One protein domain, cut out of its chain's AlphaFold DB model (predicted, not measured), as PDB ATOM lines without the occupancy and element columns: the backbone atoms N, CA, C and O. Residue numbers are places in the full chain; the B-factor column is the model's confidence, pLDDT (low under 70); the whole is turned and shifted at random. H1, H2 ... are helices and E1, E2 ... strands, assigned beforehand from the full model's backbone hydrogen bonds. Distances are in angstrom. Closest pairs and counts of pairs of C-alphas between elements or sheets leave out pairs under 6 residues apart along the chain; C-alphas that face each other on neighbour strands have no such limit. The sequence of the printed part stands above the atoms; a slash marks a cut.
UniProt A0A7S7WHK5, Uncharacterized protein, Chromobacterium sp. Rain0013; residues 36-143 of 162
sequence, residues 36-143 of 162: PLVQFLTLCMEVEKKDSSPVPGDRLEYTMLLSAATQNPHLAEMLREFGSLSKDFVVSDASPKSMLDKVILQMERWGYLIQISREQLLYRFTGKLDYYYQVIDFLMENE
ATOM      1  N   PRO A  36     120.819 153.156 133.995       95.62
ATOM      2  CA  PRO A  36     120.999 152.201 135.087       95.62
ATOM      3  C   PRO A  36     122.451 152.079 135.564       95.62
ATOM      4  O   PRO A  36     122.678 151.900 136.755       95.62
ATOM      5  N   LEU A  37     123.438 152.177 134.664       95.81
ATOM      6  CA  LEU A  37     124.843 152.131 135.064       95.81
ATOM      7  C   LEU A  37     125.228 153.361 135.889       95.81
ATOM      8  O   LEU A  37     125.801 153.190 136.956       95.81
ATOM      9  N   VAL A  38     124.879 154.576 135.447       94.75
ATOM     10  CA  VAL A  38     125.141 155.805 136.225       94.75
ATOM     11  C   VAL A  38     124.526 155.692 137.610       94.75
ATOM     12  O   VAL A  38     125.228 155.863 138.598       94.75
ATOM     13  N   GLN A  39     123.251 155.316 137.689       97.12
ATOM     14  CA  GLN A  39     122.557 155.171 138.965       97.12
ATOM     15  C   GLN A  39     123.218 154.130 139.879       97.12
ATOM     16  O   GLN A  39     123.293 154.321 141.091       97.12
ATOM     17  N   PHE A  40     123.747 153.045 139.307       98.06
ATOM     18  CA  PHE A  40     124.492 152.043 140.062       98.06
ATOM     19  C   PHE A  40     125.827 152.581 140.588       98.06
ATOM     20  O   PHE A  40     126.174 152.333 141.741       98.06
ATOM     21  N   LEU A  41     126.561 153.340 139.774       97.19
ATOM     22  CA  LEU A  41     127.813 153.970 140.195       97.19
ATOM     23  C   LEU A  41     127.559 155.013 141.291       97.19
ATOM     24  O   LEU A  41     128.284 155.020 142.282       97.19
ATOM     25  N   THR A  42     126.496 155.816 141.175       97.06
ATOM     26  CA  THR A  42     126.067 156.757 142.221       97.06
ATOM     27  C   THR A  42     125.718 156.027 143.517       97.06
ATOM     28  O   THR A  42     126.179 156.429 144.576       97.06
ATOM     29  N   LEU A  43     124.987 154.906 143.454       98.12
ATOM     30  CA  LEU A  43     124.711 154.082 144.637       98.12
ATOM     31  C   LEU A  43     126.008 153.619 145.326       98.12
ATOM     32  O   LEU A  43     126.098 153.657 146.551       98.12
ATOM     33  N   CYS A  44     127.013 153.195 144.553       97.88
ATOM     34  CA  CYS A  44     128.311 152.793 145.104       97.88
ATOM     35  C   CYS A  44     129.015 153.974 145.792       97.88
ATOM     36  O   CYS A  44     129.508 153.824 146.908       97.88
ATOM     37  N   MET A  45     129.016 155.148 145.156       97.25
ATOM     38  CA  MET A  45     129.609 156.374 145.699       97.25
ATOM     39  C   MET A  45     128.952 156.802 147.014       97.25
ATOM     40  O   MET A  45     129.658 157.083 147.980       97.25
ATOM     41  N   GLU A  46     127.620 156.776 147.083       96.75
ATOM     42  CA  GLU A  46     126.848 157.104 148.289       96.75
ATOM     43  C   GLU A  46     127.133 156.128 149.444       96.75
ATOM     44  O   GLU A  46     127.288 156.530 150.599       96.75
ATOM     45  N   VAL A  47     127.251 154.828 149.145       96.44
ATOM     46  CA  VAL A  47     127.564 153.799 150.151       96.44
ATOM     47  C   VAL A  47     128.994 153.926 150.671       96.44
ATOM     48  O   VAL A  47     129.227 153.814 151.876       96.44
ATOM     49  N   GLU A  48     129.954 154.168 149.781       93.38
ATOM     50  CA  GLU A  48     131.370 154.303 150.137       93.38
ATOM     51  C   GLU A  48     131.733 155.704 150.643       93.38
ATOM     52  O   GLU A  48     132.832 155.893 151.167       93.38
ATOM     53  N   LYS A  49     130.813 156.673 150.516       91.69
ATOM     54  CA  LYS A  49     131.030 158.102 150.783       91.69
ATOM     55  C   LYS A  49     132.238 158.646 150.018       91.69
ATOM     56  O   LYS A  49     133.095 159.322 150.587       91.69
ATOM     57  N   LYS A  50     132.327 158.289 148.737       91.50
ATOM     58  CA  LYS A  50     133.389 158.731 147.830       91.50
ATOM     59  C   LYS A  50     132.844 159.738 146.830       91.50
ATOM     60  O   LYS A  50     131.841 159.476 146.178       91.50
ATOM     61  N   ASP A  51     133.598 160.810 146.620       87.44
ATOM     62  CA  ASP A  51     133.292 161.823 145.600       87.44
ATOM     63  C   ASP A  51     133.700 161.389 144.181       87.44
ATOM     64  O   ASP A  51     133.407 162.071 143.203       87.44
ATOM     65  N   SER A  52     134.371 160.241 144.040       89.69
ATOM     66  CA  SER A  52     134.812 159.696 142.756       89.69
ATOM     67  C   SER A  52     134.071 158.414 142.393       89.69
ATOM     68  O   SER A  52     133.947 157.507 143.219       89.69
ATOM     69  N   SER A  53     133.664 158.309 141.128       93.31
ATOM     70  CA  SER A  53     133.065 157.096 140.567       93.31
ATOM     71  C   SER A  53     134.053 155.916 140.579       93.31
ATOM     72  O   SER A  53     135.255 156.149 140.415       93.31
ATOM     73  N   PRO A  54     133.583 154.664 140.753       95.88
ATOM     74  CA  PRO A  54     134.436 153.480 140.674       95.88
ATOM     75  C   PRO A  54     135.240 153.397 139.373       95.88
ATOM     76  O   PRO A  54     134.749 153.745 138.305       95.88
ATOM     77  N   VAL A  55     136.455 152.859 139.437       94.88
ATOM     78  CA  VAL A  55     137.308 152.640 138.260       94.88
ATOM     79  C   VAL A  55     137.528 151.146 137.996       94.88
ATOM     80  O   VAL A  55     137.299 150.308 138.875       94.88
ATOM     81  N   PRO A  56     137.957 150.747 136.782       96.38
ATOM     82  CA  PRO A  56     138.320 149.360 136.518       96.38
ATOM     83  C   PRO A  56     139.291 148.800 137.560       96.38
ATOM     84  O   PRO A  56     140.291 149.424 137.903       96.38
ATOM     85  N   GLY A  57     139.014 147.587 138.032       95.69
ATOM     86  CA  GLY A  57     139.812 146.928 139.061       95.69
ATOM     87  C   GLY A  57     139.341 147.177 140.493       95.69
ATOM     88  O   GLY A  57     139.664 146.349 141.355       95.69
ATOM     89  N   ASP A  58     138.535 148.217 140.736       97.31
ATOM     90  CA  ASP A  58     137.942 148.467 142.048       97.31
ATOM     91  C   ASP A  58     137.082 147.289 142.497       97.31
ATOM     92  O   ASP A  58     136.469 146.564 141.699       97.31
ATOM     93  N   ARG A  59     137.075 147.076 143.812       96.69
ATOM     94  CA  ARG A  59     136.320 146.008 144.458       96.69
ATOM     95  C   ARG A  59     134.973 146.528 144.917       96.69
ATOM     96  O   ARG A  59     134.873 147.660 145.362       96.69
ATOM     97  N   LEU A  60     133.981 145.651 144.865       97.50
ATOM     98  CA  LEU A  60     132.636 145.922 145.337       97.50
ATOM     99  C   LEU A  60     132.182 144.797 146.266       97.50
ATOM    100  O   LEU A  60     132.109 143.634 145.856       97.50
ATOM    101  N   GLU A  61     131.866 145.149 147.506       97.44
ATOM    102  CA  GLU A  61     131.366 144.219 148.517       97.44
ATOM    103  C   GLU A  61     129.838 144.246 148.545       97.44
ATOM    104  O   GLU A  61     129.217 145.221 148.972       97.44
ATOM    105  N   TYR A  62     129.206 143.152 148.112       98.19
ATOM    106  CA  TYR A  62     127.745 143.048 148.103       98.19
ATOM    107  C   TYR A  62     127.144 143.241 149.500       98.19
ATOM    108  O   TYR A  62     126.115 143.894 149.661       98.19
ATOM    109  N   THR A  63     127.783 142.674 150.525       97.50
ATOM    110  CA  THR A  63     127.320 142.746 151.917       97.50
ATOM    111  C   THR A  63     127.297 144.181 152.435       97.50
ATOM    112  O   THR A  63     126.362 144.552 153.143       97.50
ATOM    113  N   MET A  64     128.274 145.001 152.034       97.75
ATOM    114  CA  MET A  64     128.338 146.421 152.377       97.75
ATOM    115  C   MET A  64     127.174 147.193 151.749       97.75
ATOM    116  O   MET A  64     126.438 147.872 152.467       97.75
ATOM    117  N   LEU A  65     126.950 147.024 150.440       98.06
ATOM    118  CA  LEU A  65     125.813 147.624 149.730       98.06
ATOM    119  C   LEU A  65     124.473 147.219 150.358       98.06
ATOM    120  O   LEU A  65     123.623 148.070 150.619       98.06
ATOM    121  N   LEU A  66     124.289 145.925 150.634       98.50
ATOM    122  CA  LEU A  66     123.046 145.404 151.200       98.50
ATOM    123  C   LEU A  66     122.780 145.954 152.603       98.50
ATOM    124  O   LEU A  66     121.653 146.347 152.914       98.50
ATOM    125  N   SER A  67     123.811 145.974 153.452       98.38
ATOM    126  CA  SER A  67     123.711 146.513 154.807       98.38
ATOM    127  C   SER A  67     123.342 147.994 154.768       98.38
ATOM    128  O   SER A  67     122.419 148.410 155.468       98.38
ATOM    129  N   ALA A  68     124.006 148.775 153.913       98.25
ATOM    130  CA  ALA A  68     123.732 150.197 153.759       98.25
ATOM    131  C   ALA A  68     122.303 150.454 153.254       98.25
ATOM    132  O   ALA A  68     121.576 151.244 153.853       98.25
ATOM    133  N   ALA A  69     121.854 149.730 152.226       97.88
ATOM    134  CA  ALA A  69     120.500 149.860 151.689       97.88
ATOM    135  C   ALA A  69     119.405 149.415 152.672       97.88
ATOM    136  O   ALA A  69     118.285 149.910 152.625       97.88
ATOM    137  N   THR A  70     119.711 148.490 153.580       98.25
ATOM    138  CA  THR A  70     118.767 148.048 154.617       98.25
ATOM    139  C   THR A  70     118.632 149.077 155.744       98.25
ATOM    140  O   THR A  70     117.576 149.177 156.363       98.25
ATOM    141  N   GLN A  71     119.691 149.842 156.020       98.06
ATOM    142  CA  GLN A  71     119.749 150.808 157.124       98.06
ATOM    143  C   GLN A  71     119.411 152.242 156.696       98.06
ATOM    144  O   GLN A  71     119.039 153.055 157.539       98.06
ATOM    145  N   ASN A  72     119.528 152.557 155.405       97.94
ATOM    146  CA  ASN A  72     119.288 153.890 154.866       97.94
ATOM    147  C   ASN A  72     118.107 153.884 153.872       97.94
ATOM    148  O   ASN A  72     118.252 153.371 152.757       97.94
ATOM    149  N   PRO A  73     116.962 154.506 154.222       97.31
ATOM    150  CA  PRO A  73     115.800 154.600 153.338       97.31
ATOM    151  C   PRO A  73     116.085 155.267 151.989       97.31
ATOM    152  O   PRO A  73     115.472 154.889 150.995       97.31
ATOM    153  N   HIS A  74     117.018 156.222 151.930       97.75
ATOM    154  CA  HIS A  74     117.396 156.877 150.677       97.75
ATOM    155  C   HIS A  74     118.038 155.883 149.699       97.75
ATOM    156  O   HIS A  74     117.613 155.781 148.552       97.75
ATOM    157  N   LEU A  75     118.986 155.071 150.175       98.06
ATOM    158  CA  LEU A  75     119.638 154.038 149.360       98.06
ATOM    159  C   LEU A  75     118.661 152.926 148.949       98.06
ATOM    160  O   LEU A  75     118.756 152.383 147.848       98.06
ATOM    161  N   ALA A  76     117.702 152.592 149.818       98.00
ATOM    162  CA  ALA A  76     116.627 151.665 149.475       98.00
ATOM    163  C   ALA A  76     115.745 152.202 148.336       98.00
ATOM    164  O   ALA A  76     115.352 151.435 147.456       98.00
ATOM    165  N   GLU A  77     115.451 153.505 148.335       98.12
ATOM    166  CA  GLU A  77     114.694 154.145 147.258       98.12
ATOM    167  C   GLU A  77     115.502 154.197 145.956       98.12
ATOM    168  O   GLU A  77     114.985 153.804 144.912       98.12
ATOM    169  N   MET A  78     116.799 154.525 146.016       98.06
ATOM    170  CA  MET A  78     117.685 154.453 144.846       98.06
ATOM    171  C   MET A  78     117.683 153.062 144.195       98.06
ATOM    172  O   MET A  78     117.731 152.958 142.971       98.06
ATOM    173  N   LEU A  79     117.620 151.984 144.989       98.00
ATOM    174  CA  LEU A  79     117.475 150.619 144.471       98.00
ATOM    175  C   LEU A  79     116.097 150.364 143.847       98.00
ATOM    176  O   LEU A  79     115.999 149.650 142.849       98.00
ATOM    177  N   ARG A  80     115.031 150.933 144.414       97.38
ATOM    178  CA  ARG A  80     113.657 150.779 143.916       97.38
ATOM    179  C   ARG A  80     113.462 151.428 142.554       97.38
ATOM    180  O   ARG A  80     112.812 150.847 141.682       97.38
ATOM    181  N   GLU A  81     114.061 152.593 142.349       97.25
ATOM    182  CA  GLU A  81     113.994 153.347 141.098       97.25
ATOM    183  C   GLU A  81     114.486 152.552 139.879       97.25
ATOM    184  O   GLU A  81     113.947 152.737 138.783       97.25
ATOM    185  N   PHE A  82     115.409 151.592 140.052       97.56
ATOM    186  CA  PHE A  82     115.832 150.689 138.971       97.56
ATOM    187  C   PHE A  82     114.660 149.959 138.314       97.56
ATOM    188  O   PHE A  82     114.659 149.779 137.094       97.56
ATOM    189  N   GLY A  83     113.638 149.582 139.091       95.31
ATOM    190  CA  GLY A  83     112.440 148.911 138.584       95.31
ATOM    191  C   GLY A  83     111.679 149.731 137.536       95.31
ATOM    192  O   GLY A  83     110.992 149.156 136.693       95.31
ATOM    193  N   SER A  84     111.841 151.060 137.539       93.69
ATOM    194  CA  SER A  84     111.261 151.962 136.536       93.69
ATOM    195  C   SER A  84     112.104 152.094 135.260       93.69
ATOM    196  O   SER A  84     111.588 152.513 134.225       93.69
ATOM    197  N   LEU A  85     113.392 151.731 135.305       92.50
ATOM    198  CA  LEU A  85     114.326 151.930 134.192       92.50
ATOM    199  C   LEU A  85     114.195 150.857 133.110       92.50
ATOM    200  O   LEU A  85     114.372 151.136 131.925       92.50
ATOM    201  N   SER A  86     113.925 149.615 133.510       91.06
ATOM    202  CA  SER A  86     113.695 148.493 132.598       91.06
ATOM    203  C   SER A  86     113.001 147.343 133.323       91.06
ATOM    204  O   SER A  86     113.244 147.091 134.503       91.06
ATOM    205  N   LYS A  87     112.226 146.553 132.570       92.69
ATOM    206  CA  LYS A  87     111.634 145.284 133.031       92.69
ATOM    207  C   LYS A  87     112.661 144.301 133.606       92.69
ATOM    208  O   LYS A  87     112.313 143.437 134.401       92.69
ATOM    209  N   ASP A  88     113.921 144.436 133.198       93.56
ATOM    210  CA  ASP A  88     115.046 143.623 133.655       93.56
ATOM    211  C   ASP A  88     115.362 143.800 135.155       93.56
ATOM    212  O   ASP A  88     115.990 142.922 135.753       93.56
ATOM    213  N   PHE A  89     114.903 144.891 135.773       96.19
ATOM    214  CA  PHE A  89     115.109 145.196 137.193       96.19
ATOM    215  C   PHE A  89     113.880 144.936 138.070       96.19
ATOM    216  O   PHE A  89     113.953 145.087 139.286       96.19
ATOM    217  N   VAL A  90     112.750 144.542 137.481       94.88
ATOM    218  CA  VAL A  90     111.514 144.307 138.237       94.88
ATOM    219  C   VAL A  90     111.681 143.097 139.164       94.88
ATOM    220  O   VAL A  90     112.161 142.031 138.760       94.88
ATOM    221  N   VAL A  91     111.257 143.270 140.416       95.56
ATOM    222  CA  VAL A  91     111.252 142.254 141.477       95.56
ATOM    223  C   VAL A  91     109.829 141.969 141.941       95.56
ATOM    224  O   VAL A  91     108.961 142.835 141.868       95.56
ATOM    225  N   SER A  92     109.586 140.751 142.426       92.06
ATOM    226  CA  SER A  92     108.308 140.369 143.038       92.06
ATOM    227  C   SER A  92     108.150 140.916 144.457       92.06
ATOM    228  O   SER A  92     107.047 141.282 144.849       92.06
ATOM    229  N   ASP A  93     109.245 140.982 145.218       93.81
ATOM    230  CA  ASP A  93     109.316 141.590 146.542       93.81
ATOM    231  C   ASP A  93     110.302 142.767 146.507       93.81
ATOM    232  O   ASP A  93     111.471 142.621 146.162       93.81
ATOM    233  N   ALA A  94     109.844 143.963 146.874       93.12
ATOM    234  CA  ALA A  94     110.675 145.172 146.874       93.12
ATOM    235  C   ALA A  94     111.601 145.255 148.105       93.12
ATOM    236  O   ALA A  94     111.800 146.328 148.677       93.12
ATOM    237  N   SER A  95     112.135 144.113 148.554       97.81
ATOM    238  CA  SER A  95     113.126 144.069 149.626       97.81
ATOM    239  C   SER A  95     114.476 144.597 149.108       97.81
ATOM    240  O   SER A  95     114.813 144.355 147.944       97.81
ATOM    241  N   PRO A  96     115.288 145.293 149.937       98.00
ATOM    242  CA  PRO A  96     116.612 145.765 149.518       98.00
ATOM    243  C   PRO A  96     117.477 144.651 148.926       98.00
ATOM    244  O   PRO A  96     118.166 144.861 147.932       98.00
ATOM    245  N   LYS A  97     117.368 143.438 149.485       98.19
ATOM    246  CA  LYS A  97     118.072 142.257 148.993       98.19
ATOM    247  C   LYS A  97     117.653 141.882 147.572       98.19
ATOM    248  O   LYS A  97     118.514 141.775 146.706       98.19
ATOM    249  N   SER A  98     116.357 141.697 147.322       98.38
ATOM    250  CA  SER A  98     115.869 141.279 146.003       98.38
ATOM    251  C   SER A  98     116.152 142.324 144.928       98.38
ATOM    252  O   SER A  98     116.528 141.970 143.807       98.38
ATOM    253  N   MET A  99     116.025 143.612 145.267       98.50
ATOM    254  CA  MET A  99     116.367 144.707 144.356       98.50
ATOM    255  C   MET A  99     117.867 144.719 144.045       98.50
ATOM    256  O   MET A  99     118.249 144.739 142.875       98.50
ATOM    257  N   LEU A 100     118.726 144.621 145.066       98.44
ATOM    258  CA  LEU A 100     120.175 144.597 144.874       98.44
ATOM    259  C   LEU A 100     120.638 143.361 144.086       98.44
ATOM    260  O   LEU A 100     121.473 143.495 143.192       98.44
ATOM    261  N   ASP A 101     120.068 142.183 144.353       97.94
ATOM    262  CA  ASP A 101     120.345 140.953 143.598       97.94
ATOM    263  C   ASP A 101     120.086 141.155 142.100       97.94
ATOM    264  O   ASP A 101     120.906 140.765 141.264       97.94
ATOM    265  N   LYS A 102     118.963 141.796 141.741       98.06
ATOM    266  CA  LYS A 102     118.656 142.117 140.342       98.06
ATOM    267  C   LYS A 102     119.651 143.101 139.751       98.06
ATOM    268  O   LYS A 102     120.111 142.866 138.637       98.06
ATOM    269  N   VAL A 103     119.992 144.169 140.469       98.31
ATOM    270  CA  VAL A 103     120.942 145.175 139.980       98.31
ATOM    271  C   VAL A 103     122.307 144.543 139.702       98.31
ATOM    272  O   VAL A 103     122.810 144.665 138.585       98.31
ATOM    273  N   ILE A 104     122.865 143.789 140.657       98.31
ATOM    274  CA  ILE A 104     124.160 143.108 140.501       98.31
ATOM    275  C   ILE A 104     124.124 142.113 139.341       98.31
ATOM    276  O   ILE A 104     125.012 142.143 138.487       98.31
ATOM    277  N   LEU A 105     123.062 141.305 139.238       97.62
ATOM    278  CA  LEU A 105     122.893 140.369 138.128       97.62
ATOM    279  C   LEU A 105     122.936 141.081 136.769       97.62
ATOM    280  O   LEU A 105     123.549 140.569 135.833       97.62
ATOM    281  N   GLN A 106     122.301 142.250 136.632       97.62
ATOM    282  CA  GLN A 106     122.352 142.991 135.370       97.62
ATOM    283  C   GLN A 106     123.732 143.587 135.096       97.62
ATOM    284  O   GLN A 106     124.197 143.518 133.959       97.62
ATOM    285  N   MET A 107     124.429 144.099 136.115       97.88
ATOM    286  CA  MET A 107     125.798 144.603 135.954       97.88
ATOM    287  C   MET A 107     126.774 143.504 135.515       97.88
ATOM    288  O   MET A 107     127.626 143.748 134.658       97.88
ATOM    289  N   GLU A 108     126.618 142.281 136.029       97.44
ATOM    290  CA  GLU A 108     127.370 141.109 135.562       97.44
ATOM    291  C   GLU A 108     126.978 140.699 134.139       97.44
ATOM    292  O   GLU A 108     127.849 140.495 133.294       97.44
ATOM    293  N   ARG A 109     125.675 140.630 133.827       96.12
ATOM    294  CA  ARG A 109     125.191 140.296 132.472       96.12
ATOM    295  C   ARG A 109     125.673 141.291 131.423       96.12
ATOM    296  O   ARG A 109     125.952 140.906 130.290       96.12
ATOM    297  N   TRP A 110     125.777 142.564 131.787       94.69
ATOM    298  CA  TRP A 110     126.345 143.597 130.930       94.69
ATOM    299  C   TRP A 110     127.873 143.622 130.961       94.69
ATOM    300  O   TRP A 110     128.468 144.327 130.151       94.69
ATOM    301  N   GLY A 111     128.524 142.840 131.820       95.31
ATOM    302  CA  GLY A 111     129.976 142.703 131.886       95.31
ATOM    303  C   GLY A 111     130.691 143.879 132.546       95.31
ATOM    304  O   GLY A 111     131.892 144.033 132.336       95.31
ATOM    305  N   TYR A 112     129.986 144.719 133.307       96.75
ATOM    306  CA  TYR A 112     130.599 145.780 134.116       96.75
ATOM    307  C   TYR A 112     131.171 145.243 135.428       96.75
ATOM    308  O   TYR A 112     132.155 145.786 135.926       96.75
ATOM    309  N   LEU A 113     130.604 144.148 135.940       98.12
ATOM    310  CA  LEU A 113     131.104 143.427 137.106       98.12
ATOM    311  C   LEU A 113     131.490 141.993 136.755       98.12
ATOM    312  O   LEU A 113     130.922 141.376 135.854       98.12
ATOM    313  N   ILE A 114     132.429 141.456 137.527       97.75
ATOM    314  CA  ILE A 114     132.708 140.025 137.609       97.75
ATOM    315  C   ILE A 114     132.807 139.607 139.075       97.75
ATOM    316  O   ILE A 114     133.484 140.267 139.868       97.75
ATOM    317  N   GLN A 115     132.148 138.511 139.446       97.50
ATOM    318  CA  GLN A 115     132.312 137.922 140.769       97.50
ATOM    319  C   GLN A 115     133.710 137.312 140.918       97.50
ATOM    320  O   GLN A 115     134.087 136.402 140.180       97.50
ATOM    321  N   ILE A 116     134.476 137.797 141.897       96.56
ATOM    322  CA  ILE A 116     135.838 137.321 142.179       96.56
ATOM    323  C   ILE A 116     135.909 136.407 143.406       96.56
ATOM    324  O   ILE A 116     136.851 135.629 143.527       96.56
ATOM    325  N   SER A 117     134.913 136.458 144.298       94.38
ATOM    326  CA  SER A 117     134.752 135.493 145.389       94.38
ATOM    327  C   SER A 117     133.276 135.280 145.707       94.38
ATOM    328  O   SER A 117     132.554 136.226 146.016       94.38
ATOM    329  N   ARG A 118     132.827 134.021 145.647       91.06
ATOM    330  CA  ARG A 118     131.454 133.632 146.013       91.06
ATOM    331  C   ARG A 118     131.231 133.644 147.515       91.06
ATOM    332  O   ARG A 118     130.185 134.087 147.963       91.06
ATOM    333  N   GLU A 119     132.217 133.178 148.272       92.94
ATOM    334  CA  GLU A 119     132.142 133.098 149.732       92.94
ATOM    335  C   GLU A 119     132.052 134.490 150.363       92.94
ATOM    336  O   GLU A 119     131.241 134.720 151.252       92.94
ATOM    337  N   GLN A 120     132.835 135.439 149.847       90.56
ATOM    338  CA  GLN A 120     132.866 136.816 150.348       90.56
ATOM    339  C   GLN A 120     131.837 137.726 149.665       90.56
ATOM    340  O   GLN A 120     131.753 138.901 150.007       90.56
ATOM    341  N   LEU A 121     131.084 137.212 148.682       95.44
ATOM    342  CA  LEU A 121     130.185 137.996 147.826       95.44
ATOM    343  C   LEU A 121     130.879 139.253 147.261       95.44
ATOM    344  O   LEU A 121     130.345 140.363 147.283       95.44
ATOM    345  N   LEU A 122     132.106 139.050 146.777       97.56
ATOM    346  CA  LEU A 122     133.007 140.101 146.326       97.56
ATOM    347  C   LEU A 122     133.046 140.151 144.801       97.56
ATOM    348  O   LEU A 122     133.263 139.133 144.131       97.56
ATOM    349  N   TYR A 123     132.915 141.359 144.267       98.50
ATOM    350  CA  TYR A 123     132.922 141.646 142.840       98.50
ATOM    351  C   TYR A 123     134.060 142.598 142.486       98.50
ATOM    352  O   TYR A 123     134.660 143.244 143.349       98.50
ATOM    353  N   ARG A 124     134.372 142.665 141.194       98.25
ATOM    354  CA  ARG A 124     135.347 143.599 140.636       98.25
ATOM    355  C   ARG A 124     134.784 144.294 139.408       98.25
ATOM    356  O   ARG A 124     134.213 143.626 138.544       98.25
ATOM    357  N   PHE A 125     135.005 145.602 139.308       98.12
ATOM    358  CA  PHE A 125     134.713 146.363 138.096       98.12
ATOM    359  C   PHE A 125     135.666 145.977 136.964       98.12
ATOM    360  O   PHE A 125     136.878 145.858 137.155       98.12
ATOM    361  N   THR A 126     135.124 145.752 135.770       97.25
ATOM    362  CA  THR A 126     135.916 145.350 134.602       97.25
ATOM    363  C   THR A 126     136.414 146.562 133.812       97.25
ATOM    364  O   THR A 126     135.914 147.678 133.952       97.25
ATOM    365  N   GLY A 127     137.348 146.330 132.885       93.62
ATOM    366  CA  GLY A 127     137.789 147.341 131.919       93.62
ATOM    367  C   GLY A 127     136.676 147.913 131.036       93.62
ATOM    368  O   GLY A 127     136.845 148.979 130.451       93.62
ATOM    369  N   LYS A 128     135.511 147.252 130.947       92.75
ATOM    370  CA  LYS A 128     134.364 147.773 130.193       92.75
ATOM    371  C   LYS A 128     133.894 149.128 130.729       92.75
ATOM    372  O   LYS A 128     133.371 149.930 129.960       92.75
ATOM    373  N   LEU A 129     134.115 149.390 132.017       94.06
ATOM    374  CA  LEU A 129     133.808 150.672 132.638       94.06
ATOM    375  C   LEU A 129     134.667 151.820 132.069       94.06
ATOM    376  O   LEU A 129     134.155 152.906 131.836       94.06
ATOM    377  N   ASP A 130     135.929 151.556 131.718       92.00
ATOM    378  CA  ASP A 130     136.810 152.538 131.059       92.00
ATOM    379  C   ASP A 130     136.310 152.911 129.660       92.00
ATOM    380  O   ASP A 130     136.311 154.072 129.261       92.00
ATOM    381  N   TYR A 131     135.832 151.912 128.909       89.25
ATOM    382  CA  TYR A 131     135.215 152.150 127.605       89.25
ATOM    383  C   TYR A 131     133.933 152.976 127.737       89.25
ATOM    384  O   TYR A 131     133.658 153.826 126.897       89.25
ATOM    385  N   TYR A 132     133.155 152.740 128.794       89.81
ATOM    386  CA  TYR A 132     131.971 153.534 129.078       89.81
ATOM    387  C   TYR A 132     132.320 155.008 129.324       89.81
ATOM    388  O   TYR A 132     131.730 155.863 128.668       89.81
ATOM    389  N   TYR A 133     133.304 155.309 130.178       90.62
ATOM    390  CA  TYR A 133     133.742 156.692 130.403       90.62
ATOM    391  C   TYR A 133     134.240 157.354 129.118       90.62
ATOM    392  O   TYR A 133     133.777 158.437 128.785       90.62
ATOM    393  N   GLN A 134     135.037 156.644 128.310       88.56
ATOM    394  CA  GLN A 134     135.462 157.138 126.997       88.56
ATOM    395  C   GLN A 134     134.276 157.519 126.090       88.56
ATOM    396  O   GLN A 134     134.353 158.484 125.331       88.56
ATOM    397  N   VAL A 135     133.183 156.748 126.122       84.44
ATOM    398  CA  VAL A 135     131.976 157.066 125.348       84.44
ATOM    399  C   VAL A 135     131.275 158.307 125.901       84.44
ATOM    400  O   VAL A 135     130.814 159.121 125.106       84.44
ATOM    401  N   ILE A 136     131.186 158.464 127.224       84.06
ATOM    402  CA  ILE A 136     130.603 159.660 127.847       84.06
ATOM    403  C   ILE A 136     131.409 160.906 127.485       84.06
ATOM    404  O   ILE A 136     130.815 161.859 126.989       84.06
ATOM    405  N   ASP A 137     132.734 160.860 127.628       86.25
ATOM    406  CA  ASP A 137     133.626 161.969 127.273       86.25
ATOM    407  C   ASP A 137     133.444 162.362 125.802       86.25
ATOM    408  O   ASP A 137     133.227 163.528 125.476       86.25
ATOM    409  N   PHE A 138     133.406 161.370 124.904       83.88
ATOM    410  CA  PHE A 138     133.145 161.608 123.487       83.88
ATOM    411  C   PHE A 138     131.792 162.297 123.248       83.88
ATOM    412  O   PHE A 138     131.713 163.224 122.441       83.88
ATOM    413  N   LEU A 139     130.723 161.859 123.921       81.06
ATOM    414  CA  LEU A 139     129.396 162.467 123.779       81.06
ATOM    415  C   LEU A 139     129.367 163.902 124.325       81.06
ATOM    416  O   LEU A 139     128.766 164.771 123.698       81.06
ATOM    417  N   MET A 140     130.040 164.169 125.446       79.19
ATOM    418  CA  MET A 140     130.162 165.517 126.008       79.19
ATOM    419  C   MET A 140     130.901 166.461 125.055       79.19
ATOM    420  O   MET A 140     130.426 167.562 124.788       79.19
ATOM    421  N   GLU A 141     132.013 166.006 124.476       84.06
ATOM    422  CA  GLU A 141     132.828 166.796 123.547       84.06
ATOM    423  C   GLU A 141     132.148 167.052 122.191       84.06
ATOM    424  O   GLU A 141     132.400 168.081 121.565       84.06
ATOM    425  N   ASN A 142     131.309 166.123 121.709       79.00
ATOM    426  CA  ASN A 142     130.841 166.127 120.314       79.00
ATOM    427  C   ASN A 142     129.328 166.332 120.139       79.00
ATOM    428  O   ASN A 142     128.910 166.752 119.060       79.00
ATOM    429  N   GLU A 143     128.499 166.050 121.148       68.88
ATOM    430  CA  GLU A 143     127.032 166.183 121.057       68.88
ATOM    431  C   GLU A 143     126.465 167.350 121.881       68.88
ATOM    432  O   GLU A 143     125.248 167.514 121.953       68.88
TER     433      GLU A 143
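AT A GLANCE: This is residues 36 to 143 of the 162 residues of an uncharacterized protein of Chromobacterium sp. Rain0013 (UniProt A0A7S7WHK5). Four helices make a compact body, with H1 and H3 side by side, H2 across one end of that pair and H4 packing on H2 and H3; a small antiparallel sheet, ordered E1, E3, E2, stands next to residues 104 to 108 of H4. Beyond the sheet H5 leads away as an arm, and its residues 134 to 143 stick out. The printed part has 108 residues, mostly helix by class, with five named helices and three named strands in the order H1 E1 H2 H3 H4 E2 E3 H5. It is compact, with a radius of gyration of the C-alphas of 13.8 A, and spans 41 by 30 by 26 A.

HOW THE PARTS SIT: Start at H1, residues 36 to 48; it touches H3, residues 73 to 85, at a shallow tilt of 10 degrees, opposite ways, with closest C-alphas Pro 36 and Phe 82, 6.6 A. Its residues 44 to 47 alone touch H2, residues 62 to 71, about perpendicular at 78 degrees, closest at C-alphas 47 and 68, 6.4 A. H2 and H3 touch only at the corner. H4, residues 96 to 109, touches H3 at C-alphas 76 and 96, 5.9 A. Next find E1, residues 59 to 61, antiparallel to E3, residues 122 to 125, with N 60 and O 123 at 2.9 A. E2, residues 113 to 117, forms a hairpin with E3, with N 114 and O 124 at 3.0 A. Every O i to N i+4 pair is within hydrogen-bond range in H1, H2, H4 and H5, residues 128 to 143, but 5 of 9 in H3.

IN THESE COORDINATES: Find C-alpha 36 at (120.999, 152.201, 135.087); from there H1 runs 18.4 A. H3 covers 19.4 A and H4 19.9 A. H5 runs 21.8 A to C-alpha 143 at (127.032, 166.183, 121.057).

THE WHOLE: The C-alphas of Glu 119 and Asn 142 are farthest apart, 44.2 A. The printed part has no cut and no long link; residue 143 alone is under 70 in pLDDT.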